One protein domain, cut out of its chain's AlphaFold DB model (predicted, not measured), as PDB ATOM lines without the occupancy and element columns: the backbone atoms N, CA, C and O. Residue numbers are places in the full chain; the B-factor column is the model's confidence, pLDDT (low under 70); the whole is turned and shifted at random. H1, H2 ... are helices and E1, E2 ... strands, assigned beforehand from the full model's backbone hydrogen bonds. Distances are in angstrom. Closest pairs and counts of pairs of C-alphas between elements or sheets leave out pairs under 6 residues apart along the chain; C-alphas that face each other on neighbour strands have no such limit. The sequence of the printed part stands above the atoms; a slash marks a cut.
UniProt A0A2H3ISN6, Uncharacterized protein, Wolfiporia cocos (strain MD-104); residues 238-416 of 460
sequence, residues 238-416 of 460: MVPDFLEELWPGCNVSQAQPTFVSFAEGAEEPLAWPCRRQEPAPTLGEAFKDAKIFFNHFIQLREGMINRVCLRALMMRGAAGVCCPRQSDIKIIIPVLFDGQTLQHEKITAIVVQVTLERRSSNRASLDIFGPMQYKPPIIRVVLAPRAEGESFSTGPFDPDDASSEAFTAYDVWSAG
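What this domain is: This is residues 238 to 416 of the 460 residues of an uncharacterized protein of Wolfiporia cocos (strain MD-104) (UniProt A0A2H3ISN6). Little of this domain is regular: one twisted sheet, E1 to E8, with H3 across E4 and long loops around it. The printed part has 179 residues, 68 in named elements, H1 E1 H2 E2 H3, then E3 to E8; class and sheet are mixed. It is compact, with radius of gyration of the C-alphas 15.5 A, spanning 42 by 36 by 32 A.

Where its parts are: H1, residues 239-246, begins at C-alpha (83.311, 33.307, 116.953). E1 is 258-260, H2 283-286, E2 296-299, H3 307-315, E3 318-321, E4 329-336, E5 347-354, E6 378-384 and E7 391-394. E8, 407-415, is 25.2 A long and ends at (70.773, 46.043, 106.482).

How they stand to each other: On one side of E8 are antiparallel E1 and E7, on the other parallel E6, with N 412 and O 380 2.8 A apart. E3 E4 E5 form a meander of antiparallel neighbours. H3 is over E4, C-alphas 310 and 334 closest at 5.5 A. H1 and H2 only graze the sheet.

The domain as a whole: The printed part has no cut; the long link E5 to E6 includes low-confidence residues 356-374.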
ATOM      1  N   MET A 238      87.629  31.529 115.699       91.12
ATOM      2  CA  MET A 238      86.934  31.990 116.906       91.12
ATOM      3  C   MET A 238      85.668  32.762 116.513       91.12
ATOM      4  O   MET A 238      85.674  33.520 115.543       91.12
ATOM      5  N   VAL A 239      84.577  32.619 117.265       94.25
ATOM      6  CA  VAL A 239      83.311  33.307 116.953       94.25
ATOM      7  C   VAL A 239      83.478  34.837 116.853       94.25
ATOM      8  O   VAL A 239      83.013  35.392 115.857       94.25
ATOM      9  N   PRO A 240      84.176  35.540 117.774       93.25
ATOM     10  CA  PRO A 240      84.401  36.983 117.642       93.25
ATOM     11  C   PRO A 240      85.195  37.355 116.382       93.25
ATOM     12  O   PRO A 240      84.881  38.344 115.726       93.25
ATOM     13  N   ASP A 241      86.181  36.534 116.004       91.62
ATOM     14  CA  ASP A 241      86.992  36.738 114.803       91.62
ATOM     15  C   ASP A 241      86.175  36.586 113.516       91.62
ATOM     16  O   ASP A 241      86.321  37.387 112.595       91.62
ATOM     17  N   PHE A 242      85.307  35.574 113.455       94.31
ATOM     18  CA  PHE A 242      84.396  35.357 112.333       94.31
ATOM     19  C   PHE A 242      83.405  36.518 112.174       94.31
ATOM     20  O   PHE A 242      83.152  36.965 111.055       94.31
ATOM     21  N   LEU A 243      82.863  37.023 113.287       94.94
ATOM     22  CA  LEU A 243      81.938  38.156 113.278       94.94
ATOM     23  C   LEU A 243      82.622  39.444 112.804       94.94
ATOM     24  O   LEU A 243      82.042  40.144 111.982       94.94
ATOM     25  N   GLU A 244      83.858  39.709 113.232       92.94
ATOM     26  CA  GLU A 244      84.641  40.870 112.783       92.94
ATOM     27  C   GLU A 244      85.056  40.764 111.304       92.94
ATOM     28  O   GLU A 244      85.048  41.756 110.575       92.94
ATOM     29  N   GLU A 245      85.353  39.560 110.802       92.94
ATOM     30  CA  GLU A 245      85.608  39.358 109.369       92.94
ATOM     31  C   GLU A 245      84.349  39.498 108.504       92.94
ATOM     32  O   GLU A 245      84.449  39.882 107.331       92.94
ATOM     33  N   LEU A 246      83.172  39.194 109.061       94.00
ATOM     34  CA  LEU A 246      81.883  39.349 108.394       94.00
ATOM     35  C   LEU A 246      81.356  40.790 108.476       94.00
ATOM     36  O   LEU A 246      80.798  41.266 107.490       94.00
ATOM     37  N   TRP A 247      81.595  41.499 109.580       93.38
ATOM     38  CA  TRP A 247      81.240  42.902 109.813       93.38
ATOM     39  C   TRP A 247      82.409  43.665 110.458       93.38
ATOM     40  O   TRP A 247      82.483  43.746 111.683       93.38
ATOM     41  N   PRO A 248      83.304  44.273 109.662       91.31
ATOM     42  CA  PRO A 248      84.436  45.024 110.197       91.31
ATOM     43  C   PRO A 248      84.000  46.178 111.112       91.31
ATOM     44  O   PRO A 248      83.173  47.012 110.729       91.31
ATOM     45  N   GLY A 249      84.582  46.246 112.309       85.81
ATOM     46  CA  GLY A 249      84.225  47.191 113.364       85.81
ATOM     47  C   GLY A 249      82.973  46.807 114.160       85.81
ATOM     48  O   GLY A 249      82.337  47.691 114.744       85.81
ATOM     49  N   CYS A 250      82.577  45.530 114.189       86.50
ATOM     50  CA  CYS A 250      81.405  45.102 114.949       86.50
ATOM     51  C   CYS A 250      81.693  45.103 116.460       86.50
ATOM     52  O   CYS A 250      82.576  44.416 116.968       86.50
ATOM     53  N   ASN A 251      80.920  45.876 117.230       83.62
ATOM     54  CA  ASN A 251      81.152  45.985 118.671       83.62
ATOM     55  C   ASN A 251      80.485  44.839 119.457       83.62
ATOM     56  O   ASN A 251      79.530  45.042 120.211       83.62
ATOM     57  N   VAL A 252      81.000  43.619 119.281       86.31
ATOM     58  CA  VAL A 252      80.559  42.424 120.030       86.31
ATOM     59  C   VAL A 252      80.702  42.588 121.549       86.31
ATOM     60  O   VAL A 252      79.938  41.986 122.299       86.31
ATOM     61  N   SER A 253      81.610  43.459 122.000       86.75
ATOM     62  CA  SER A 253      81.824  43.831 123.406       86.75
ATOM     63  C   SER A 253      80.781  44.813 123.965       86.75
ATOM     64  O   SER A 253      80.907  45.258 125.102       86.75
ATOM     65  N   GLN A 254      79.772  45.199 123.177       86.44
ATOM     66  CA  GLN A 254      78.606  45.966 123.641       86.44
ATOM     67  C   GLN A 254      77.275  45.244 123.403       86.44
ATOM     68  O   GLN A 254      76.294  45.575 124.068       86.44
ATOM     69  N   ALA A 255      77.247  44.249 122.512       89.69
ATOM     70  CA  ALA A 255      76.070  43.446 122.195       89.69
ATOM     71  C   ALA A 255      75.560  42.690 123.436       89.69
ATOM     72  O   ALA A 255      76.213  41.758 123.912       89.69
ATOM     73  N   GLN A 256      74.398  43.088 123.954       88.94
ATOM     74  CA  GLN A 256      73.782  42.479 125.136       88.94
ATOM     75  C   GLN A 256      72.927  41.259 124.758       88.94
ATOM     76  O   GLN A 256      72.431  41.183 123.626       88.94
ATOM     77  N   PRO A 257      72.706  40.320 125.694       87.19
ATOM     78  CA  PRO A 257      71.801  39.202 125.470       87.19
ATOM     79  C   PRO A 257      70.331  39.648 125.426       87.19
ATOM     80  O   PRO A 257      69.858  40.387 126.290       87.19
ATOM     81  N   THR A 258      69.588  39.116 124.460       83.00
ATOM     82  CA  THR A 258      68.123  39.051 124.468       83.00
ATOM     83  C   THR A 258      67.709  37.791 125.237       83.00
ATOM     84  O   THR A 258      68.070  36.673 124.859       83.00
ATOM     85  N   PHE A 259      66.940  37.946 126.317       78.56
ATOM     86  CA  PHE A 259      66.373  36.819 127.061       78.56
ATOM     87  C   PHE A 259      64.986  36.482 126.512       78.56
ATOM     88  O   PHE A 259      64.065  37.288 126.625       78.56
ATOM     89  N   VAL A 260      64.829  35.287 125.945       74.00
ATOM     90  CA  VAL A 260      63.542  34.795 125.441       74.00
ATOM     91  C   VAL A 260      62.884  33.954 126.532       74.00
ATOM     92  O   VAL A 260      63.487  33.003 127.035       74.00
ATOM     93  N   SER A 261      61.664  34.319 126.932       66.00
ATOM     94  CA  SER A 261      60.911  33.667 128.009       66.00
ATOM     95  C   SER A 261      59.852  32.691 127.493       66.00
ATOM     96  O   SER A 261      59.384  32.783 126.359       66.00
ATOM     97  N   PHE A 262      59.450  31.772 128.373       61.81
ATOM     98  CA  PHE A 262      58.276  30.919 128.193       61.81
ATOM     99  C   PHE A 262      56.979  31.744 128.320       61.81
ATOM    100  O   PHE A 262      57.001  32.868 128.829       61.81
ATOM    101  N   ALA A 263      55.842  31.171 127.917       57.06
ATOM    102  CA  ALA A 263      54.523  31.700 128.277       57.06
ATOM    103  C   ALA A 263      54.313  31.725 129.811       57.06
ATOM    104  O   ALA A 263      54.960  30.976 130.546       57.06
ATOM    105  N   GLU A 264      53.409  32.579 130.304       47.31
ATOM    106  CA  GLU A 264      53.188  32.785 131.745       47.31
ATOM    107  C   GLU A 264      52.912  31.472 132.513       47.31
ATOM    108  O   GLU A 264      51.966  30.748 132.205       47.31
ATOM    109  N   GLY A 265      53.695  31.203 133.569       48.25
ATOM    110  CA  GLY A 265      53.340  30.233 134.619       48.25
ATOM    111  C   GLY A 265      54.205  28.973 134.779       48.25
ATOM    112  O   GLY A 265      53.868  28.149 135.627       48.25
ATOM    113  N   ALA A 266      55.302  28.802 134.031       48.47
ATOM    114  CA  ALA A 266      56.239  27.678 134.207       48.47
ATOM    115  C   ALA A 266      57.543  28.096 134.924       48.47
ATOM    116  O   ALA A 266      58.043  29.198 134.704       48.47
ATOM    117  N   GLU A 267      58.110  27.222 135.768       50.50
ATOM    118  CA  GLU A 267      59.393  27.483 136.451       50.50
ATOM    119  C   GLU A 267      60.583  27.548 135.467       50.50
ATOM    120  O   GLU A 267      60.582  26.906 134.417       50.50
ATOM    121  N   GLU A 268      61.624  28.315 135.822       54.50
ATOM    122  CA  GLU A 268      62.649  28.822 134.887       54.50
ATOM    123  C   GLU A 268      64.066  28.157 134.919       54.50
ATOM    124  O   GLU A 268      65.059  28.879 134.788       54.50
ATOM    125  N   PRO A 269      64.276  26.832 135.091       52.50
ATOM    126  CA  PRO A 269      65.625  26.304 135.344       52.50
ATOM    127  C   PRO A 269      66.517  26.040 134.106       52.50
ATOM    128  O   PRO A 269      67.626  25.554 134.294       52.50
ATOM    129  N   LEU A 270      66.069  26.287 132.862       53.16
ATOM    130  CA  LEU A 270      66.634  25.609 131.667       53.16
ATOM    131  C   LEU A 270      67.516  26.443 130.703       53.16
ATOM    132  O   LEU A 270      68.150  25.862 129.823       53.16
ATOM    133  N   ALA A 271      67.584  27.773 130.820       58.06
ATOM    134  CA  ALA A 271      68.453  28.603 129.967       58.06
ATOM    135  C   ALA A 271      69.867  28.752 130.572       58.06
ATOM    136  O   ALA A 271      69.991  28.844 131.794       58.06
ATOM    137  N   TRP A 272      70.932  28.809 129.748       55.50
ATOM    138  CA  TRP A 272      72.317  29.015 130.226       55.50
ATOM    139  C   TRP A 272      72.398  30.201 131.209       55.50
ATOM    140  O   TRP A 272      71.917  31.299 130.891       55.50
ATOM    141  N   PRO A 273      72.930  29.991 132.430       52.78
ATOM    142  CA  PRO A 273      72.504  30.763 133.585       52.78
ATOM    143  C   PRO A 273      73.312  32.052 133.753       52.78
ATOM    144  O   PRO A 273      74.154  32.167 134.641       52.78
ATOM    145  N   CYS A 274      72.981  33.072 132.962       51.12
ATOM    146  CA  CYS A 274      73.454  34.441 133.199       51.12
ATOM    147  C   CYS A 274      72.491  35.287 134.052       51.12
ATOM    148  O   CYS A 274      72.890  36.343 134.527       51.12
ATOM    149  N   ARG A 275      71.279  34.802 134.377       50.28
ATOM    150  CA  ARG A 275      70.303  35.478 135.273       50.28
ATOM    151  C   ARG A 275      70.762  35.688 136.737       50.28
ATOM    152  O   ARG A 275      69.950  36.040 137.585       50.28
ATOM    153  N   ARG A 276      72.035  35.436 137.065       49.34
ATOM    154  CA  ARG A 276      72.635  35.681 138.394       49.34
ATOM    155  C   ARG A 276      73.976  36.425 138.360       49.34
ATOM    156  O   ARG A 276      74.556  36.631 139.423       49.34
ATOM    157  N   GLN A 277      74.478  36.810 137.186       53.16
ATOM    158  CA  GLN A 277      75.594  37.749 137.079       53.16
ATOM    159  C   GLN A 277      75.051  39.061 136.524       53.16
ATOM    160  O   GLN A 277      74.573  39.112 135.394       53.16
ATOM    161  N   GLU A 278      75.105  40.105 137.348       63.59
ATOM    162  CA  GLU A 278      74.927  41.486 136.915       63.59
ATOM    163  C   GLU A 278      76.309  42.164 136.907       63.59
ATOM    164  O   GLU A 278      76.988  42.143 137.940       63.59
ATOM    165  N   PRO A 279      76.751  42.759 135.782       73.06
ATOM    166  CA  PRO A 279      76.098  42.756 134.468       73.06
ATOM    167  C   PRO A 279      76.131  41.373 133.791       73.06
ATOM    168  O   PRO A 279      77.017  40.559 134.052       73.06
ATOM    169  N   ALA A 280      75.168  41.125 132.900       81.81
ATOM    170  CA  ALA A 280      75.174  39.941 132.044       81.81
ATOM    171  C   ALA A 280      76.313  40.039 131.004       81.81
ATOM    172  O   ALA A 280      76.617  41.147 130.555       81.81
ATOM    173  N   PRO A 281      76.933  38.917 130.594       88.94
ATOM    174  CA  PRO A 281      78.038  38.951 129.645       88.94
ATOM    175  C   PRO A 281      77.566  39.397 128.260       88.94
ATOM    176  O   PRO A 281      76.520  38.970 127.762       88.94
ATOM    177  N   THR A 282      78.380  40.220 127.615       92.12
ATOM    178  CA  THR A 282      78.224  40.622 126.213       92.12
ATOM    179  C   THR A 282      78.485  39.452 125.261       92.12
ATOM    180  O   THR A 282      79.023  38.422 125.668       92.12
ATOM    181  N   LEU A 283      78.139  39.597 123.976       93.19
ATOM    182  CA  LEU A 283      78.418  38.578 122.949       93.19
ATOM    183  C   LEU A 283      79.913  38.224 122.948       93.19
ATOM    184  O   LEU A 283      80.273  37.049 123.019       93.19
ATOM    185  N   GLY A 284      80.774  39.246 122.941       92.44
ATOM    186  CA  GLY A 284      82.227  39.088 122.958       92.44
ATOM    187  C   GLY A 284      82.747  38.326 124.179       92.44
ATOM    188  O   GLY A 284      83.682  37.547 124.041       92.44
ATOM    189  N   GLU A 285      82.130  38.491 125.353       92.12
ATOM    190  CA  GLU A 285      82.506  37.773 126.579       92.12
ATOM    191  C   GLU A 285      81.949  36.344 126.618       92.12
ATOM    192  O   GLU A 285      82.663  35.419 127.007       92.12
ATOM    193  N   ALA A 286      80.695  36.152 126.200       91.88
ATOM    194  CA  ALA A 286      80.019  34.857 126.219       91.88
ATOM    195  C   ALA A 286      80.575  33.878 125.176       91.88
ATOM    196  O   ALA A 286      80.617  32.680 125.435       91.88
ATOM    197  N   PHE A 287      81.024  34.376 124.020       93.62
ATOM    198  CA  PHE A 287      81.574  33.571 122.921       93.62
ATOM    199  C   PHE A 287      83.099  33.694 122.767       93.62
ATOM    200  O   PHE A 287      83.642  33.262 121.754       93.62
ATOM    201  N   LYS A 288      83.811  34.260 123.754       91.44
ATOM    202  CA  LYS A 288      85.260  34.534 123.670       91.44
ATOM    203  C   LYS A 288      86.111  33.306 123.295       91.44
ATOM    204  O   LYS A 288      87.054  33.434 122.523       91.44
ATOM    205  N   ASP A 289      85.742  32.133 123.816       88.81
ATOM    206  CA  ASP A 289      86.439  30.852 123.623       88.81
ATOM    207  C   ASP A 289      85.727  29.941 122.598       88.81
ATOM    208  O   ASP A 289      86.193  28.836 122.305       88.81
ATOM    209  N   ALA A 290      84.602  30.405 122.040       92.94
ATOM    210  CA  ALA A 290      83.750  29.628 121.152       92.94
ATOM    211  C   ALA A 290      84.318  29.564 119.727       92.94
ATOM    212  O   ALA A 290      84.880  30.537 119.216       92.94
ATOM    213  N   LYS A 291      84.134  28.422 119.061       90.75
ATOM    214  CA  LYS A 291      84.773  28.089 117.780       90.75
ATOM    215  C   LYS A 291      83.759  27.682 116.725       90.75
ATOM    216  O   LYS A 291      82.811  26.947 116.996       90.75
ATOM    217  N   ILE A 292      84.023  28.107 115.500       90.00
ATOM    218  CA  ILE A 292      83.322  27.715 114.284       90.00
ATOM    219  C   ILE A 292      84.274  26.864 113.446       90.00
ATOM    220  O   ILE A 292      85.446  27.203 113.288       90.00
ATOM    221  N   PHE A 293      83.757  25.779 112.877       85.88
ATOM    222  CA  PHE A 293      84.477  24.968 111.904       85.88
ATOM    223  C   PHE A 293      83.524  24.554 110.778       85.88
ATOM    224  O   PHE A 293      82.717  23.638 110.940       85.88
ATOM    225  N   PHE A 294      83.598  25.256 109.644       90.06
ATOM    226  CA  PHE A 294      82.997  24.801 108.393       90.06
ATOM    227  C   PHE A 294      83.775  25.293 107.168       90.06
ATOM    228  O   PHE A 294      84.243  26.428 107.143       90.06
ATOM    229  N   ASN A 295      83.872  24.454 106.135       88.19
ATOM    230  CA  ASN A 295      84.443  24.813 104.831       88.19
ATOM    231  C   ASN A 295      83.450  24.642 103.661       88.19
ATOM    232  O   ASN A 295      83.747  25.086 102.545       88.19
ATOM    233  N   HIS A 296      82.267  24.064 103.915       92.38
ATOM    234  CA  HIS A 296      81.164  23.926 102.960       92.38
ATOM    235  C   HIS A 296      79.773  23.938 103.615       92.38
ATOM    236  O   HIS A 296      79.629  23.968 104.839       92.38
ATOM    237  N   PHE A 297      78.738  23.889 102.775       92.94
ATOM    238  CA  PHE A 297      77.341  23.736 103.164       92.94
ATOM    239  C   PHE A 297      76.757  22.369 102.777       92.94
ATOM    240  O   PHE A 297      77.116  21.798 101.752       92.94
ATOM    241  N   ILE A 298      75.788  21.884 103.558       87.56
ATOM    242  CA  ILE A 298      74.970  20.691 103.280       87.56
ATOM    243  C   ILE A 298      73.497  21.083 103.295       87.56
ATOM    244  O   ILE A 298      73.052  21.785 104.201       87.56
ATOM    245  N   GLN A 299      72.703  20.592 102.345       83.94
ATOM    246  CA  GLN A 299      71.261  20.825 102.364       83.94
ATOM    247  C   GLN A 299      70.548  19.880 103.342       83.94
ATOM    248  O   GLN A 299      70.581  18.658 103.190       83.94
ATOM    249  N   LEU A 300      69.893  20.456 104.351       81.31
ATOM    250  CA  LEU A 300      69.165  19.725 105.384       81.31
ATOM    251  C   LEU A 300      67.751  19.367 104.915       81.31
ATOM    252  O   LEU A 300      67.095  20.127 104.197       81.31
ATOM    253  N   ARG A 301      67.253  18.210 105.362       74.62
ATOM    254  CA  ARG A 301      65.858  17.817 105.130       74.62
ATOM    255  C   ARG A 301      64.934  18.415 106.185       74.62
ATOM    256  O   ARG A 301      65.349  18.864 107.251       74.62
ATOM    257  N   GLU A 302      63.653  18.370 105.855       68.38
ATOM    258  CA  GLU A 302      62.550  18.720 106.739       68.38
ATOM    259  C   GLU A 302      62.637  17.967 108.086       68.38
ATOM    260  O   GLU A 302      62.805  16.748 108.109       68.38
ATOM    261  N   GLY A 303      62.564  18.700 109.202       66.38
ATOM    262  CA  GLY A 303      62.569  18.182 110.575       66.38
ATOM    263  C   GLY A 303      63.944  17.842 111.162       66.38
ATOM    264  O   GLY A 303      64.006  17.317 112.269       66.38
ATOM    265  N   MET A 304      65.048  18.110 110.453       70.38
ATOM    266  CA  MET A 304      66.381  17.662 110.890       70.38
ATOM    267  C   MET A 304      67.102  18.584 111.884       70.38
ATOM    268  O   MET A 304      68.079  18.142 112.479       70.38
ATOM    269  N   ILE A 305      66.686  19.841 112.064       75.75
ATOM    270  CA  ILE A 305      67.444  20.798 112.886       75.75
ATOM    271  C   ILE A 305      67.292  20.450 114.372       75.75
ATOM    272  O   ILE A 305      66.254  20.696 114.971       75.75
ATOM    273  N   ASN A 306      68.339  19.859 114.943       77.75
ATOM    274  CA  ASN A 306      68.458  19.498 116.352       77.75
ATOM    275  C   ASN A 306      69.944  19.298 116.721       77.75
ATOM    276  O   ASN A 306      70.825  19.324 115.853       77.75
ATOM    277  N   ARG A 307      70.229  19.035 118.001       77.06
ATOM    278  CA  ARG A 307      71.590  18.796 118.526       77.06
ATOM    279  C   ARG A 307      72.373  17.679 117.819       77.06
ATOM    280  O   ARG A 307      73.577  17.828 117.619       77.06
ATOM    281  N   VAL A 308      71.720  16.588 117.405       79.69
ATOM    282  CA  VAL A 308      72.379  15.483 116.678       79.69
ATOM    283  C   VAL A 308      72.822  15.954 115.292       79.69
ATOM    284  O   VAL A 308      73.948  15.684 114.876       79.69
ATOM    285  N   CYS A 309      71.983  16.733 114.605       83.19
ATOM    286  CA  CYS A 309      72.340  17.353 113.332       83.19
ATOM    287  C   CYS A 309      73.473  18.379 113.478       83.19
ATOM    288  O   CYS A 309      74.370  18.390 112.640       83.19
ATOM    289  N   LEU A 310      73.482  19.211 114.527       83.94
ATOM    290  CA  LEU A 310      74.580  20.161 114.762       83.94
ATOM    291  C   LEU A 310      75.919  19.448 114.994       83.94
ATOM    292  O   LEU A 310      76.927  19.840 114.407       83.94
ATOM    293  N   ARG A 311      75.928  18.365 115.783       81.94
ATOM    294  CA  ARG A 311      77.124  17.533 115.977       81.94
ATOM    295  C   ARG A 311      77.584  16.891 114.667       81.94
ATOM    296  O   ARG A 311      78.768  16.956 114.352       81.94
ATOM    297  N   ALA A 312      76.666  16.326 113.881       81.75
ATOM    298  CA  ALA A 312      76.989  15.736 112.580       81.75
ATOM    299  C   ALA A 312      77.543  16.770 111.578       81.75
ATOM    300  O   ALA A 312      78.462  16.458 110.825       81.75
ATOM    301  N   LEU A 313      77.026  18.002 111.599       83.31
ATOM    302  CA  LEU A 313      77.541  19.118 110.803       83.31
ATOM    303  C   LEU A 313      78.978  19.492 111.209       83.31
ATOM    304  O   LEU A 313      79.837  19.592 110.337       83.31
ATOM    305  N   MET A 314      79.276  19.604 112.511       82.75
ATOM    306  CA  MET A 314      80.645  19.873 112.987       82.75
ATOM    307  C   MET A 314      81.629  18.759 112.641       82.75
ATOM    308  O   MET A 314      82.717  19.058 112.161       82.75
ATOM    309  N   MET A 315      81.243  17.491 112.821       77.06
ATOM    310  CA  MET A 315      82.088  16.343 112.455       77.06
ATOM    311  C   MET A 315      82.449  16.328 110.961       77.06
ATOM    312  O   MET A 315      83.486  15.789 110.592       77.06
ATOM    313  N   ARG A 316      81.617  16.924 110.092       79.19
ATOM    314  CA  ARG A 316      81.894  17.065 108.652       79.19
ATOM    315  C   ARG A 316      82.521  18.409 108.266       79.19
ATOM    316  O   ARG A 316      82.723  18.638 107.080       79.19
ATOM    317  N   GLY A 317      82.790  19.320 109.204       84.12
ATOM    318  CA  GLY A 317      83.229  20.679 108.864       84.12
ATOM    319  C   GLY A 317      82.235  21.397 107.948       84.12
ATOM    320  O   GLY A 317      82.619  21.988 106.935       84.12
ATOM    321  N   ALA A 318      80.947  21.320 108.278       89.25
ATOM    322  CA  ALA A 318      79.864  21.811 107.440       89.25
ATOM    323  C   ALA A 318      78.901  22.744 108.183       89.25
ATOM    324  O   ALA A 318      78.638  22.596 109.374       89.25
ATOM    325  N   ALA A 319      78.291  23.659 107.433       93.62
ATOM    326  CA  ALA A 319      77.102  24.399 107.846       93.62
ATOM    327  C   ALA A 319      75.852  23.868 107.114       93.62
ATOM    328  O   ALA A 319      75.930  23.307 106.022       93.62
ATOM    329  N   GLY A 320      74.672  24.021 107.707       90.31
ATOM    330  CA  GLY A 320      73.411  23.538 107.147       90.31
ATOM    331  C   GLY A 320      72.673  24.603 106.335       90.31
ATOM    332  O   GLY A 320      72.514  25.732 106.793       90.31
ATOM    333  N   VAL A 321      72.155  24.234 105.162       88.50
ATOM    334  CA  VAL A 321      71.130  24.991 104.426       88.50
ATOM    335  C   VAL A 321      69.768  24.437 104.824       88.50
ATOM    336  O   VAL A 321      69.475  23.266 104.580       88.50
ATOM    337  N   CYS A 322      68.942  25.256 105.462       83.19
ATOM    338  CA  CYS A 322      67.669  24.831 106.033       83.19
ATOM    339  C   CYS A 322      66.598  24.629 104.952       83.19
ATOM    340  O   CYS A 322      66.595  25.297 103.914       83.19
ATOM    341  N   CYS A 323      65.651  23.718 105.197       72.50
ATOM    342  CA  CYS A 323      64.572  23.455 104.248       72.50
ATOM    343  C   CYS A 323      63.659  24.696 104.106       72.50
ATOM    344  O   CYS A 323      63.091  25.135 105.111       72.50
ATOM    345  N   PRO A 324      63.425  25.240 102.889       65.12
ATOM    346  CA  PRO A 324      62.680  26.493 102.710       65.12
ATOM    347  C   PRO A 324      61.238  26.507 103.240       65.12
ATOM    348  O   PRO A 324      60.651  27.580 103.334       65.12
ATOM    349  N   ARG A 325      60.660  25.334 103.538       59.66
ATOM    350  CA  ARG A 325      59.258  25.145 103.941       59.66
ATOM    351  C   ARG A 325      59.000  25.198 105.449       59.66
ATOM    352  O   ARG A 325      57.836  25.193 105.828       59.66
ATOM    353  N   GLN A 326      60.039  25.222 106.289       54.03
ATOM    354  CA  GLN A 326      59.881  25.062 107.744       54.03
ATOM    355  C   GLN A 326      60.265  26.263 108.601       54.03
ATOM    356  O   GLN A 326      59.767  26.376 109.716       54.03
ATOM    357  N   SER A 327      61.170  27.118 108.135       61.16
ATOM    358  CA  SER A 327      61.734  28.176 108.972       61.16
ATOM    359  C   SER A 327      62.073  29.422 108.168       61.16
ATOM    360  O   SER A 327      62.523  29.344 107.019       61.16
ATOM    361  N   ASP A 328      61.941  30.587 108.800       71.44
ATOM    362  CA  ASP A 328      62.498  31.838 108.275       71.44
ATOM    363  C   ASP A 328      64.033  31.813 108.287       71.44
ATOM    364  O   ASP A 328      64.672  32.377 107.398       71.44
ATOM    365  N   ILE A 329      64.631  31.052 109.210       79.31
ATOM    366  CA  ILE A 329      66.052  30.692 109.180       79.31
ATOM    367  C   ILE A 329      66.358  29.848 107.938       79.31
ATOM    368  O   ILE A 329      65.684  28.855 107.652       79.31
ATOM    369  N   LYS A 330      67.384  30.271 107.192       84.94
ATOM    370  CA  LYS A 330      67.813  29.679 105.914       84.94
ATOM    371  C   LYS A 330      69.160  28.970 106.020       84.94
ATOM    372  O   LYS A 330      69.416  28.061 105.237       84.94
ATOM    373  N   ILE A 331      70.007  29.372 106.966       91.06
ATOM    374  CA  ILE A 331      71.328  28.781 107.197       91.06
ATOM    375  C   ILE A 331      71.534  28.574 108.699       91.06
ATOM    376  O   ILE A 331      71.121  29.409 109.505       91.06
ATOM    377  N   ILE A 332      72.197  27.480 109.067       92.31
ATOM    378  CA  ILE A 332      72.630  27.190 110.434       92.31
ATOM    379  C   ILE A 332      74.115  26.820 110.447       92.31
ATOM    380  O   ILE A 332      74.542  25.909 109.743       92.31
ATOM    381  N   ILE A 333      74.914  27.542 111.227       95.50
ATOM    382  CA  ILE A 333      76.349  27.293 111.405       95.50
ATOM    383  C   ILE A 333      76.523  26.732 112.817       95.50
ATOM    384  O   ILE A 333      76.170  27.427 113.773       95.50
ATOM    385  N   PRO A 334      77.015  25.496 112.989       93.44
ATOM    386  CA  PRO A 334      77.226  24.948 114.317       93.44
ATOM    387  C   PRO A 334      78.467  25.573 114.976       93.44
ATOM    388  O   PRO A 334      79.422  25.967 114.305       93.44
ATOM    389  N   VAL A 335      78.443  25.663 116.303       93.69
ATOM    390  CA  VAL A 335      79.460  26.338 117.116       93.69
ATOM    391  C   VAL A 335      79.843  25.437 118.287       93.69
ATOM    392  O   VAL A 335      78.965  25.019 119.044       93.69
ATOM    393  N   LEU A 336      81.141  25.196 118.491       91.12
ATOM    394  CA  LEU A 336      81.643  24.699 119.772       91.12
ATOM    395  C   LEU A 336      81.622  25.871 120.747       91.12
ATOM    396  O   LEU A 336      82.425  26.790 120.614       91.12
ATOM    397  N   PHE A 337      80.678  25.879 121.680       89.88
ATOM    398  CA  PHE A 337      80.500  26.977 122.625       89.88
ATOM    399  C   PHE A 337      81.628  27.040 123.665       89.88
ATOM    400  O   PHE A 337      82.087  28.126 123.998       89.88
ATOM    401  N   ASP A 338      82.089  25.882 124.143       82.94
ATOM    402  CA  ASP A 338      83.122  25.770 125.177       82.94
ATOM    403  C   ASP A 338      84.026  24.540 124.962       82.94
ATOM    404  O   ASP A 338      83.597  23.493 124.468       82.94
ATOM    405  N   GLY A 339      85.285  24.654 125.387       78.38
ATOM    406  CA  GLY A 339      86.261  23.570 125.431       78.38
ATOM    407  C   GLY A 339      86.815  23.120 124.073       78.38
ATOM    408  O   GLY A 339      86.938  23.892 123.122       78.38
ATOM    409  N   GLN A 340      87.226  21.848 124.025       72.44
ATOM    410  CA  GLN A 340      87.802  21.164 122.852       72.44
ATOM    411  C   GLN A 340      87.025  19.886 122.472       72.44
ATOM    412  O   GLN A 340      87.414  19.166 121.565       72.44
ATOM    413  N   THR A 341      85.942  19.558 123.186       74.69
ATOM    414  CA  THR A 341      85.255  18.259 123.083       74.69
ATOM    415  C   THR A 341      83.844  18.406 122.525       74.69
ATOM    416  O   THR A 341      83.027  19.139 123.081       74.69
ATOM    417  N   LEU A 342      83.538  17.665 121.454       76.19
ATOM    418  CA  LEU A 342      82.238  17.671 120.768       76.19
ATOM    419  C   LEU A 342      81.163  16.906 121.563       76.19
ATOM    420  O   LEU A 342      80.747  15.805 121.204       76.19
ATOM    421  N   GLN A 343      80.717  17.514 122.662       74.56
ATOM    422  CA  GLN A 343      79.621  17.047 123.516       74.56
ATOM    423  C   GLN A 343      78.336  17.815 123.179       74.56
ATOM    424  O   GLN A 343      78.393  19.005 122.874       74.56
ATOM    425  N   HIS A 344      77.169  17.166 123.246       72.19
ATOM    426  CA  HIS A 344      75.894  17.769 122.823       72.19
ATOM    427  C   HIS A 344      75.510  19.015 123.642       72.19
ATOM    428  O   HIS A 344      74.773  19.867 123.158       72.19
ATOM    429  N   GLU A 345      76.029  19.124 124.865       75.50
ATOM    430  CA  GLU A 345      75.846  20.217 125.823       75.50
ATOM    431  C   GLU A 345      76.716  21.437 125.495       75.50
ATOM    432  O   GLU A 345      76.395  22.550 125.897       75.50
ATOM    433  N   LYS A 346      77.800  21.233 124.738       83.31
ATOM    434  CA  LYS A 346      78.770  22.266 124.348       83.31
ATOM    435  C   LYS A 346      78.565  22.767 122.923       83.31
ATOM    436  O   LYS A 346      79.346  23.589 122.457       83.31
ATOM    437  N   ILE A 347      77.547  22.281 122.217       86.44
ATOM    438  CA  ILE A 347      77.268  22.673 120.837       86.44
ATOM    439  C   ILE A 347      76.093  23.651 120.822       86.44
ATOM    440  O   ILE A 347      75.000  23.344 121.295       86.44
ATOM    441  N   THR A 348      76.327  24.826 120.245       91.56
ATOM    442  CA  THR A 348      75.305  25.833 119.938       91.56
ATOM    443  C   THR A 348      75.311  26.140 118.438       91.56
ATOM    444  O   THR A 348      75.924  25.412 117.651       91.56
ATOM    445  N   ALA A 349      74.611  27.188 118.007       93.56
ATOM    446  CA  ALA A 349      74.575  27.606 116.615       93.56
ATOM    447  C   ALA A 349      74.529  29.129 116.437       93.56
ATOM    448  O   ALA A 349      73.942  29.859 117.242       93.56
ATOM    449  N   ILE A 350      75.077  29.580 115.308       95.00
ATOM    450  CA  ILE A 350      74.651  30.816 114.654       95.00
ATOM    451  C   ILE A 350      73.538  30.441 113.678       95.00
ATOM    452  O   ILE A 350      73.746  29.641 112.762       95.00
ATOM    453  N   VAL A 351      72.357  31.021 113.852       91.81
ATOM    454  CA  VAL A 351      71.240  30.867 112.918       91.81
ATOM    455  C   VAL A 351      71.077  32.125 112.081       91.81
ATOM    456  O   VAL A 351      71.062  33.231 112.615       91.81
ATOM    457  N   VAL A 352      70.957  31.962 110.764       90.81
ATOM    458  CA  VAL A 352      70.895  33.076 109.814       90.81
ATOM    459  C   VAL A 352      69.571  33.052 109.058       90.81
ATOM    460  O   VAL A 352      69.270  32.137 108.283       90.81
ATOM    461  N   GLN A 353      68.787  34.101 109.266       87.25
ATOM    462  CA  GLN A 353      67.625  34.468 108.471       87.25
ATOM    463  C   GLN A 353      68.071  35.425 107.362       87.25
ATOM    464  O   GLN A 353      68.852  36.348 107.590       87.25
ATOM    465  N   VAL A 354      67.572  35.201 106.148       83.81
ATOM    466  CA  VAL A 354      67.844  36.061 104.989       83.81
ATOM    467  C   VAL A 354      66.519  36.635 104.520       83.81
ATOM    468  O   VAL A 354      65.611  35.881 104.171       83.81
ATOM    469  N   THR A 355      66.411  37.960 104.508       78.19
ATOM    470  CA  THR A 355      65.244  38.687 104.003       78.19
ATOM    471  C   THR A 355      65.660  39.680 102.923       78.19
ATOM    472  O   THR A 355      66.782  40.179 102.903       78.19
ATOM    473  N   LEU A 356      64.754  39.970 101.994       67.31
ATOM    474  CA  LEU A 356      64.925  41.030 100.995       67.31
ATOM    475  C   LEU A 356      64.085  42.271 101.343       67.31
ATOM    476  O   LEU A 356      64.127  43.267 100.623       67.31
ATOM    477  N   GLU A 357      63.348  42.221 102.455       58.28
ATOM    478  CA  GLU A 357      62.442  43.269 102.914       58.28
ATOM    479  C   GLU A 357      63.042  44.097 104.057       58.28
ATOM    480  O   GLU A 357      63.850  43.626 104.856       58.28
ATOM    481  N   ARG A 358      62.608  45.358 104.161       52.66
ATOM    482  CA  ARG A 358      63.167  46.350 105.097       52.66
ATOM    483  C   ARG A 358      62.784  46.113 106.565       52.66
ATOM    484  O   ARG A 358      63.378  46.730 107.444       52.66
ATOM    485  N   ARG A 359      61.763  45.287 106.828       50.19
ATOM    486  CA  ARG A 359      61.207  45.003 108.164       50.19
ATOM    487  C   ARG A 359      60.641  43.584 108.243       50.19
ATOM    488  O   ARG A 359      59.434  43.393 108.166       50.19
ATOM    489  N   SER A 360      61.509  42.603 108.463       48.44
ATOM    490  CA  SER A 360      61.074  41.377 109.133       48.44
ATOM    491  C   SER A 360      61.144  41.648 110.636       48.44
ATOM    492  O   SER A 360      62.236  41.710 111.195       48.44
ATOM    493  N   SER A 361      59.998  41.929 111.262       45.84
ATOM    494  CA  SER A 361      59.896  42.046 112.726       45.84
ATOM    495  C   SER A 361      60.085  40.693 113.401       45.84
ATOM    496  O   SER A 361      60.699  40.623 114.458       45.84
ATOM    497  N   ASN A 362      59.587  39.638 112.755       51.47
ATOM    498  CA  ASN A 362      59.633  38.274 113.252       51.47
ATOM    499  C   ASN A 362      61.063  37.745 113.149       51.47
ATOM    500  O   ASN A 362      61.565  37.497 112.045       51.47
ATOM    501  N   ARG A 363      61.703  37.532 114.297       59.88
ATOM    502  CA  ARG A 363      62.901  36.702 114.379       59.88
ATOM    503  C   ARG A 363      62.428  35.282 114.619       59.88
ATOM    504  O   ARG A 363      61.607  35.023 115.495       59.88
ATOM    505  N   ALA A 364      62.951  34.342 113.849       53.53
ATOM    506  CA  ALA A 364      62.602  32.948 114.056       53.53
ATOM    507  C   ALA A 364      62.963  32.490 115.483       53.53
ATOM    508  O   ALA A 364      64.126  32.557 115.897       53.53
ATOM    509  N   SER A 365      61.970  31.971 116.208       54.03
ATOM    510  CA  SER A 365      62.227  31.012 117.279       54.03
ATOM    511  C   SER A 365      62.545  29.661 116.636       54.03
ATOM    512  O   SER A 365      61.862  29.239 115.700       54.03
ATOM    513  N   LEU A 366      63.585  28.987 117.122       58.00
ATOM    514  CA  LEU A 366      63.793  27.570 116.854       58.00
ATOM    515  C   LEU A 366      63.972  26.826 118.171       58.00
ATOM    516  O   LEU A 366      64.844  27.153 118.975       58.00
ATOM    517  N   ASP A 367      63.228  25.737 118.290       57.50
ATOM    518  CA  ASP A 367      63.494  24.655 119.224       57.50
ATOM    519  C   ASP A 367      64.711  23.835 118.731       57.50
ATOM    520  O   ASP A 367      64.586  22.751 118.164       57.50
ATOM    521  N   ILE A 368      65.916  24.412 118.848       58.31
ATOM    522  CA  ILE A 368      67.183  23.736 118.489       58.31
ATOM    523  C   ILE A 368      67.548  22.684 119.546       58.31
ATOM    524  O   ILE A 368      68.153  21.647 119.242       58.31
ATOM    525  N   PHE A 369      67.234  22.986 120.807       55.38
ATOM    526  CA  PHE A 369      67.752  22.267 121.963       55.38
ATOM    527  C   PHE A 369      66.764  21.252 122.531       55.38
ATOM    528  O   PHE A 369      67.221  20.222 123.034       55.38
ATOM    529  N   GLY A 370      65.455  21.479 122.449       57.53
ATOM    530  CA  GLY A 370      64.447  20.652 123.102       57.53
ATOM    531  C   GLY A 370      64.606  20.614 124.626       57.53
ATOM    532  O   GLY A 370      65.316  21.438 125.221       57.53
ATOM    533  N   PRO A 371      64.013  19.611 125.302       54.50
ATOM    534  CA  PRO A 371      64.135  19.470 126.747       54.50
ATOM    535  C   PRO A 371      65.595  19.201 127.134       54.50
ATOM    536  O   PRO A 371      66.181  18.163 126.810       54.50
ATOM    537  N   MET A 372      66.199  20.166 127.825       57.47
ATOM    538  CA  MET A 372      67.610  20.145 128.197       57.47
ATOM    539  C   MET A 372      67.811  20.965 129.473       57.47
ATOM    540  O   MET A 372      67.311  22.082 129.557       57.47
ATOM    541  N   GLN A 373      68.538  20.423 130.457       56.06
ATOM    542  CA  GLN A 373      68.836  21.115 131.730       56.06
ATOM    543  C   GLN A 373      69.736  22.348 131.555       56.06
ATOM    544  O   GLN A 373      69.833  23.185 132.444       56.06
ATOM    545  N   TYR A 374      70.420  22.426 130.419       66.12
ATOM    546  CA  TYR A 374      71.409  23.430 130.076       66.12
ATOM    547  C   TYR A 374      71.233  23.746 128.594       66.12
ATOM    548  O   TYR A 374      71.266  22.828 127.779       66.12
ATOM    549  N   LYS A 375      71.067  25.019 128.234       75.69
ATOM    550  CA  LYS A 375      70.944  25.458 126.836       75.69
ATOM    551  C   LYS A 375      71.952  26.570 126.564       75.69
ATOM    552  O   LYS A 375      71.698  27.680 127.040       75.69
ATOM    553  N   PRO A 376      73.077  26.304 125.868       84.69
ATOM    554  CA  PRO A 376      74.059  27.339 125.564       84.69
ATOM    555  C   PRO A 376      73.403  28.464 124.745       84.69
ATOM    556  O   PRO A 376      72.428  28.217 124.029       84.69
ATOM    557  N   PRO A 377      73.896  29.709 124.846       88.50
ATOM    558  CA  PRO A 377      73.298  30.830 124.141       88.50
ATOM    559  C   PRO A 377      73.457  30.651 122.628       88.50
ATOM    560  O   PRO A 377      74.441  30.069 122.169       88.50
ATOM    561  N   ILE A 378      72.508  31.167 121.848       89.94
ATOM    562  CA  ILE A 378      72.571  31.170 120.375       89.94
ATOM    563  C   ILE A 378      72.892  32.560 119.842       89.94
ATOM    564  O   ILE A 378      72.622  33.560 120.506       89.94
ATOM    565  N   ILE A 379      73.404  32.637 118.613       92.69
ATOM    566  CA  ILE A 379      73.489  33.904 117.876       92.69
ATOM    567  C   ILE A 379      72.408  33.898 116.794       92.69
ATOM    568  O   ILE A 379      72.421  33.034 115.916       92.69
ATOM    569  N   ARG A 380      71.471  34.852 116.844       90.88
ATOM    570  CA  ARG A 380      70.450  35.040 115.800       90.88
ATOM    571  C   ARG A 380      70.881  36.175 114.880       90.88
ATOM    572  O   ARG A 380      70.975  37.321 115.306       90.88
ATOM    573  N   VAL A 381      71.125  35.861 113.615       90.88
ATOM    574  CA  VAL A 381      71.504  36.826 112.579       90.88
ATOM    575  C   VAL A 381      70.336  37.033 111.623       90.88
ATOM    576  O   VAL A 381      69.813  36.066 111.067       90.88
ATOM    577  N   VAL A 382      69.990  38.289 111.344       88.00
ATOM    578  CA  VAL A 382      69.120  38.644 110.217       88.00
ATOM    579  C   VAL A 382      69.893  39.489 109.208       88.00
ATOM    580  O   VAL A 382      70.363  40.588 109.513       88.00
ATOM    581  N   LEU A 383      70.013  38.964 107.987       88.44
ATOM    582  CA  LEU A 383      70.636  39.632 106.847       88.44
ATOM    583  C   LEU A 383      69.559  40.188 105.915       88.44
ATOM    584  O   LEU A 383      68.788  39.430 105.324       88.44
ATOM    585  N   ALA A 384      69.560  41.507 105.744       86.81
ATOM    586  CA  ALA A 384      68.706  42.248 104.825       86.81
ATOM    587  C   ALA A 384      69.564  42.995 103.778       86.81
ATOM    588  O   ALA A 384      69.607  44.229 103.771       86.81
ATOM    589  N   PRO A 385      70.284  42.291 102.879       84.25
ATOM    590  CA  PRO A 385      71.360  42.882 102.072       84.25
ATOM    591  C   PRO A 385      70.886  43.916 101.034       84.25
ATOM    592  O   PRO A 385      71.709  44.646 100.492       84.25
ATOM    593  N   ARG A 386      69.572  44.016 100.771       80.31
ATOM    594  CA  ARG A 386      68.966  45.061  99.922       80.31
ATOM    595  C   ARG A 386      68.150  46.111 100.690       80.31
ATOM    596  O   ARG A 386      67.592  47.017 100.074       80.31
ATOM    597  N   ALA A 387      68.051  46.018 102.014       79.19
ATOM    598  CA  ALA A 387      67.377  47.059 102.780       79.19
ATOM    599  C   ALA A 387      68.109  48.401 102.593       79.19
ATOM    600  O   ALA A 387      69.313  48.505 102.809       79.19
ATOM    601  N   GLU A 388      67.372  49.417 102.143       70.56
ATOM    602  CA  GLU A 388      67.908  50.755 101.897       70.56
ATOM    603  C   GLU A 388      68.381  51.415 103.202       70.56
ATOM    604  O   GLU A 388      67.597  51.586 104.145       70.56
ATOM    605  N   GLY A 389      69.629  51.883 103.190       66.81
ATOM    606  CA  GLY A 389      70.297  52.493 104.336       66.81
ATOM    607  C   GLY A 389      71.147  51.474 105.088       66.81
ATOM    608  O   GLY A 389      70.634  50.495 105.629       66.81
ATOM    609  N   GLU A 390      72.451  51.735 105.144       65.19
ATOM    610  CA  GLU A 390      73.389  50.934 105.923       65.19
ATOM    611  C   GLU A 390      73.023  51.007 107.409       65.19
ATOM    612  O   GLU A 390      73.127  52.066 108.032       65.19
ATOM    613  N   SER A 391      72.612  49.886 107.997       78.31
ATOM    614  CA  SER A 391      72.469  49.794 109.450       78.31
ATOM    615  C   SER A 391      72.915  48.430 109.949       78.31
ATOM    616  O   SER A 391      72.464  47.390 109.477       78.31
ATOM    617  N   PHE A 392      73.819  48.462 110.920       85.62
ATOM    618  CA  PHE A 392      74.237  47.315 111.706       85.62
ATOM    619  C   PHE A 392      73.829  47.589 113.150       85.62
ATOM    620  O   PHE A 392      74.122  48.664 113.678       85.62
ATOM    621  N   SER A 393      73.135  46.649 113.777       87.44
ATOM    622  CA  SER A 393      72.725  46.758 115.175       87.44
ATOM    623  C   SER A 393      72.764  45.401 115.862       87.44
ATOM    624  O   SER A 393      72.611  44.350 115.237       87.44
ATOM    625  N   THR A 394      72.994  45.433 117.169       87.75
ATOM    626  CA  THR A 394      73.068  44.247 118.022       87.75
ATOM    627  C   THR A 394      72.072  44.353 119.172       87.75
ATOM    628  O   THR A 394      71.500  45.420 119.401       87.75
ATOM    629  N   GLY A 395      71.835  43.228 119.847       78.50
ATOM    630  CA  GLY A 395      70.914  43.122 120.973       78.50
ATOM    631  C   GLY A 395      71.232  44.044 122.167       78.50
ATOM    632  O   GLY A 395      72.360  44.524 122.313       78.50
ATOM    633  N   PRO A 396      70.232  44.279 123.034       77.88
ATOM    634  CA  PRO A 396      68.975  43.546 123.093       77.88
ATOM    635  C   PRO A 396      67.924  44.175 122.171       77.88
ATOM    636  O   PRO A 396      67.934  45.377 121.908       77.88
ATOM    637  N   PHE A 397      66.996  43.358 121.689       73.38
ATOM    638  CA  PHE A 397      65.793  43.833 121.009       73.38
ATOM    639  C   PHE A 397      64.567  43.292 121.740       73.38
ATOM    640  O   PHE A 397      64.694  42.343 122.516       73.38
ATOM    641  N   ASP A 398      63.397  43.875 121.477       65.44
ATOM    642  CA  ASP A 398      62.140  43.374 122.032       65.44
ATOM    643  C   ASP A 398      62.003  41.870 121.726       65.44
ATOM    644  O   ASP A 398      62.188  41.470 120.568       65.44
ATOM    645  N   PRO A 399      61.750  41.022 122.743       58.81
ATOM    646  CA  PRO A 399      61.547  39.601 122.519       58.81
ATOM    647  C   PRO A 399      60.300  39.396 121.656       58.81
ATOM    648  O   PRO A 399      59.289  40.076 121.834       58.81
ATOM    649  N   ASP A 400      60.388  38.452 120.720       56.31
ATOM    650  CA  ASP A 400      59.252  38.005 119.918       56.31
ATOM    651  C   ASP A 400      58.126  37.441 120.818       56.31
ATOM    652  O   ASP A 400      58.346  37.149 121.999       56.31
ATOM    653  N   ASP A 401      56.925  37.252 120.254       51.25
ATOM    654  CA  ASP A 401      55.808  36.579 120.935       51.25
ATOM    655  C   ASP A 401      56.249  35.265 121.610       51.25
ATOM    656  O   ASP A 401      57.131  34.559 121.113       51.25
ATOM    657  N   ALA A 402      55.612  34.936 122.742       51.22
ATOM    658  CA  ALA A 402      56.028  33.879 123.668       51.22
ATOM    659  C   ALA A 402      56.528  32.597 122.973       51.22
ATOM    660  O   ALA A 402      55.769  31.858 122.338       51.22
ATOM    661  N   SER A 403      57.820  32.317 123.145       60.06
ATOM    662  CA  SER A 403      58.467  31.126 122.604       60.06
ATOM    663  C   SER A 403      57.976  29.861 123.313       60.06
ATOM    664  O   SER A 403      57.716  29.862 124.520       60.06
ATOM    665  N   SER A 404      57.936  28.743 122.583       59.53
ATOM    666  CA  SER A 404      57.714  27.410 123.159       59.53
ATOM    667  C   SER A 404      58.843  26.957 124.088       59.53
ATOM    668  O   SER A 404      58.670  25.982 124.810       59.53
ATOM    669  N   GLU A 405      59.992  27.638 124.073       66.12
ATOM    670  CA  GLU A 405      61.127  27.383 124.957       66.12
ATOM    671  C   GLU A 405      61.803  28.685 125.414       66.12
ATOM    672  O   GLU A 405      61.966  29.613 124.620       66.12
ATOM    673  N   ALA A 406      62.279  28.726 126.662       74.12
ATOM    674  CA  ALA A 406      63.122  29.813 127.158       74.12
ATOM    675  C   ALA A 406      64.605  29.587 126.803       74.12
ATOM    676  O   ALA A 406      65.131  28.486 127.004       74.12
ATOM    677  N   PHE A 407      65.286  30.626 126.309       78.69
ATOM    678  CA  PHE A 407      66.709  30.591 125.945       78.69
ATOM    679  C   PHE A 407      67.357  31.986 125.958       78.69
ATOM    680  O   PHE A 407      66.684  33.017 125.958       78.69
ATOM    681  N   THR A 408      68.691  32.009 125.947       83.94
ATOM    682  CA  THR A 408      69.500  33.231 125.812       83.94
ATOM    683  C   THR A 408      69.946  33.379 124.359       83.94
ATOM    684  O   THR A 408      70.501  32.440 123.786       83.94
ATOM    685  N   ALA A 409      69.733  34.547 123.758       86.94
ATOM    686  CA  ALA A 409      70.156  34.852 122.395       86.94
ATOM    687  C   ALA A 409      71.027  36.107 122.344       86.94
ATOM    688  O   ALA A 409      70.817  37.045 123.105       86.94
ATOM    689  N   TYR A 410      71.957  36.155 121.397       90.88
ATOM    690  CA  TYR A 410      72.614  37.386 120.978       90.88
ATOM    691  C   TYR A 410      72.177  37.700 119.559       90.88
ATOM    692  O   TYR A 410      72.404  36.929 118.627       90.88
ATOM    693  N   ASP A 411      71.502  38.829 119.413       87.94
ATOM    694  CA  ASP A 411      70.849  39.194 118.169       87.94
ATOM    695  C   ASP A 411      71.726  40.149 117.359       87.94
ATOM    696  O   ASP A 411      72.265  41.118 117.897       87.94
ATOM    697  N   VAL A 412      71.825  39.906 116.053       90.25
ATOM    698  CA  VAL A 412      72.561  40.729 115.087       90.25
ATOM    699  C   VAL A 412      71.652  41.030 113.899       90.25
ATOM    700  O   VAL A 412      71.142  40.121 113.243       90.25
ATOM    701  N   TRP A 413      71.465  42.309 113.595       88.56
ATOM    702  CA  TRP A 413      70.730  42.779 112.423       88.56
ATOM    703  C   TRP A 413      71.672  43.544 111.490       88.56
ATOM    704  O   TRP A 413      72.390  44.444 111.924       88.56
ATOM    705  N   SER A 414      71.641  43.214 110.197       88.31
ATOM    706  CA  SER A 414      72.440  43.884 109.167       88.31
ATOM    707  C   SER A 414      71.597  44.209 107.937       88.31
ATOM    708  O   SER A 414      71.171  43.312 107.209       88.31
ATOM    709  N   ALA A 415      71.408  45.499 107.675       87.25
ATOM    710  CA  ALA A 415      70.773  46.043 106.482       87.25
ATOM    711  C   ALA A 415      71.807  46.667 105.534       87.25
ATOM    712  O   ALA A 415      72.696  47.406 105.966       87.25
ATOM    713  N   GLY A 416      71.640  46.383 104.241       86.19
ATOM    714  CA  GLY A 416      72.599  46.729 103.196       86.19
ATOM    715  C   GLY A 416      73.759  45.731 103.123       86.19
ATOM    716  O   GLY A 416      74.202  45.179 104.130       86.19
TER     717      GLY A 416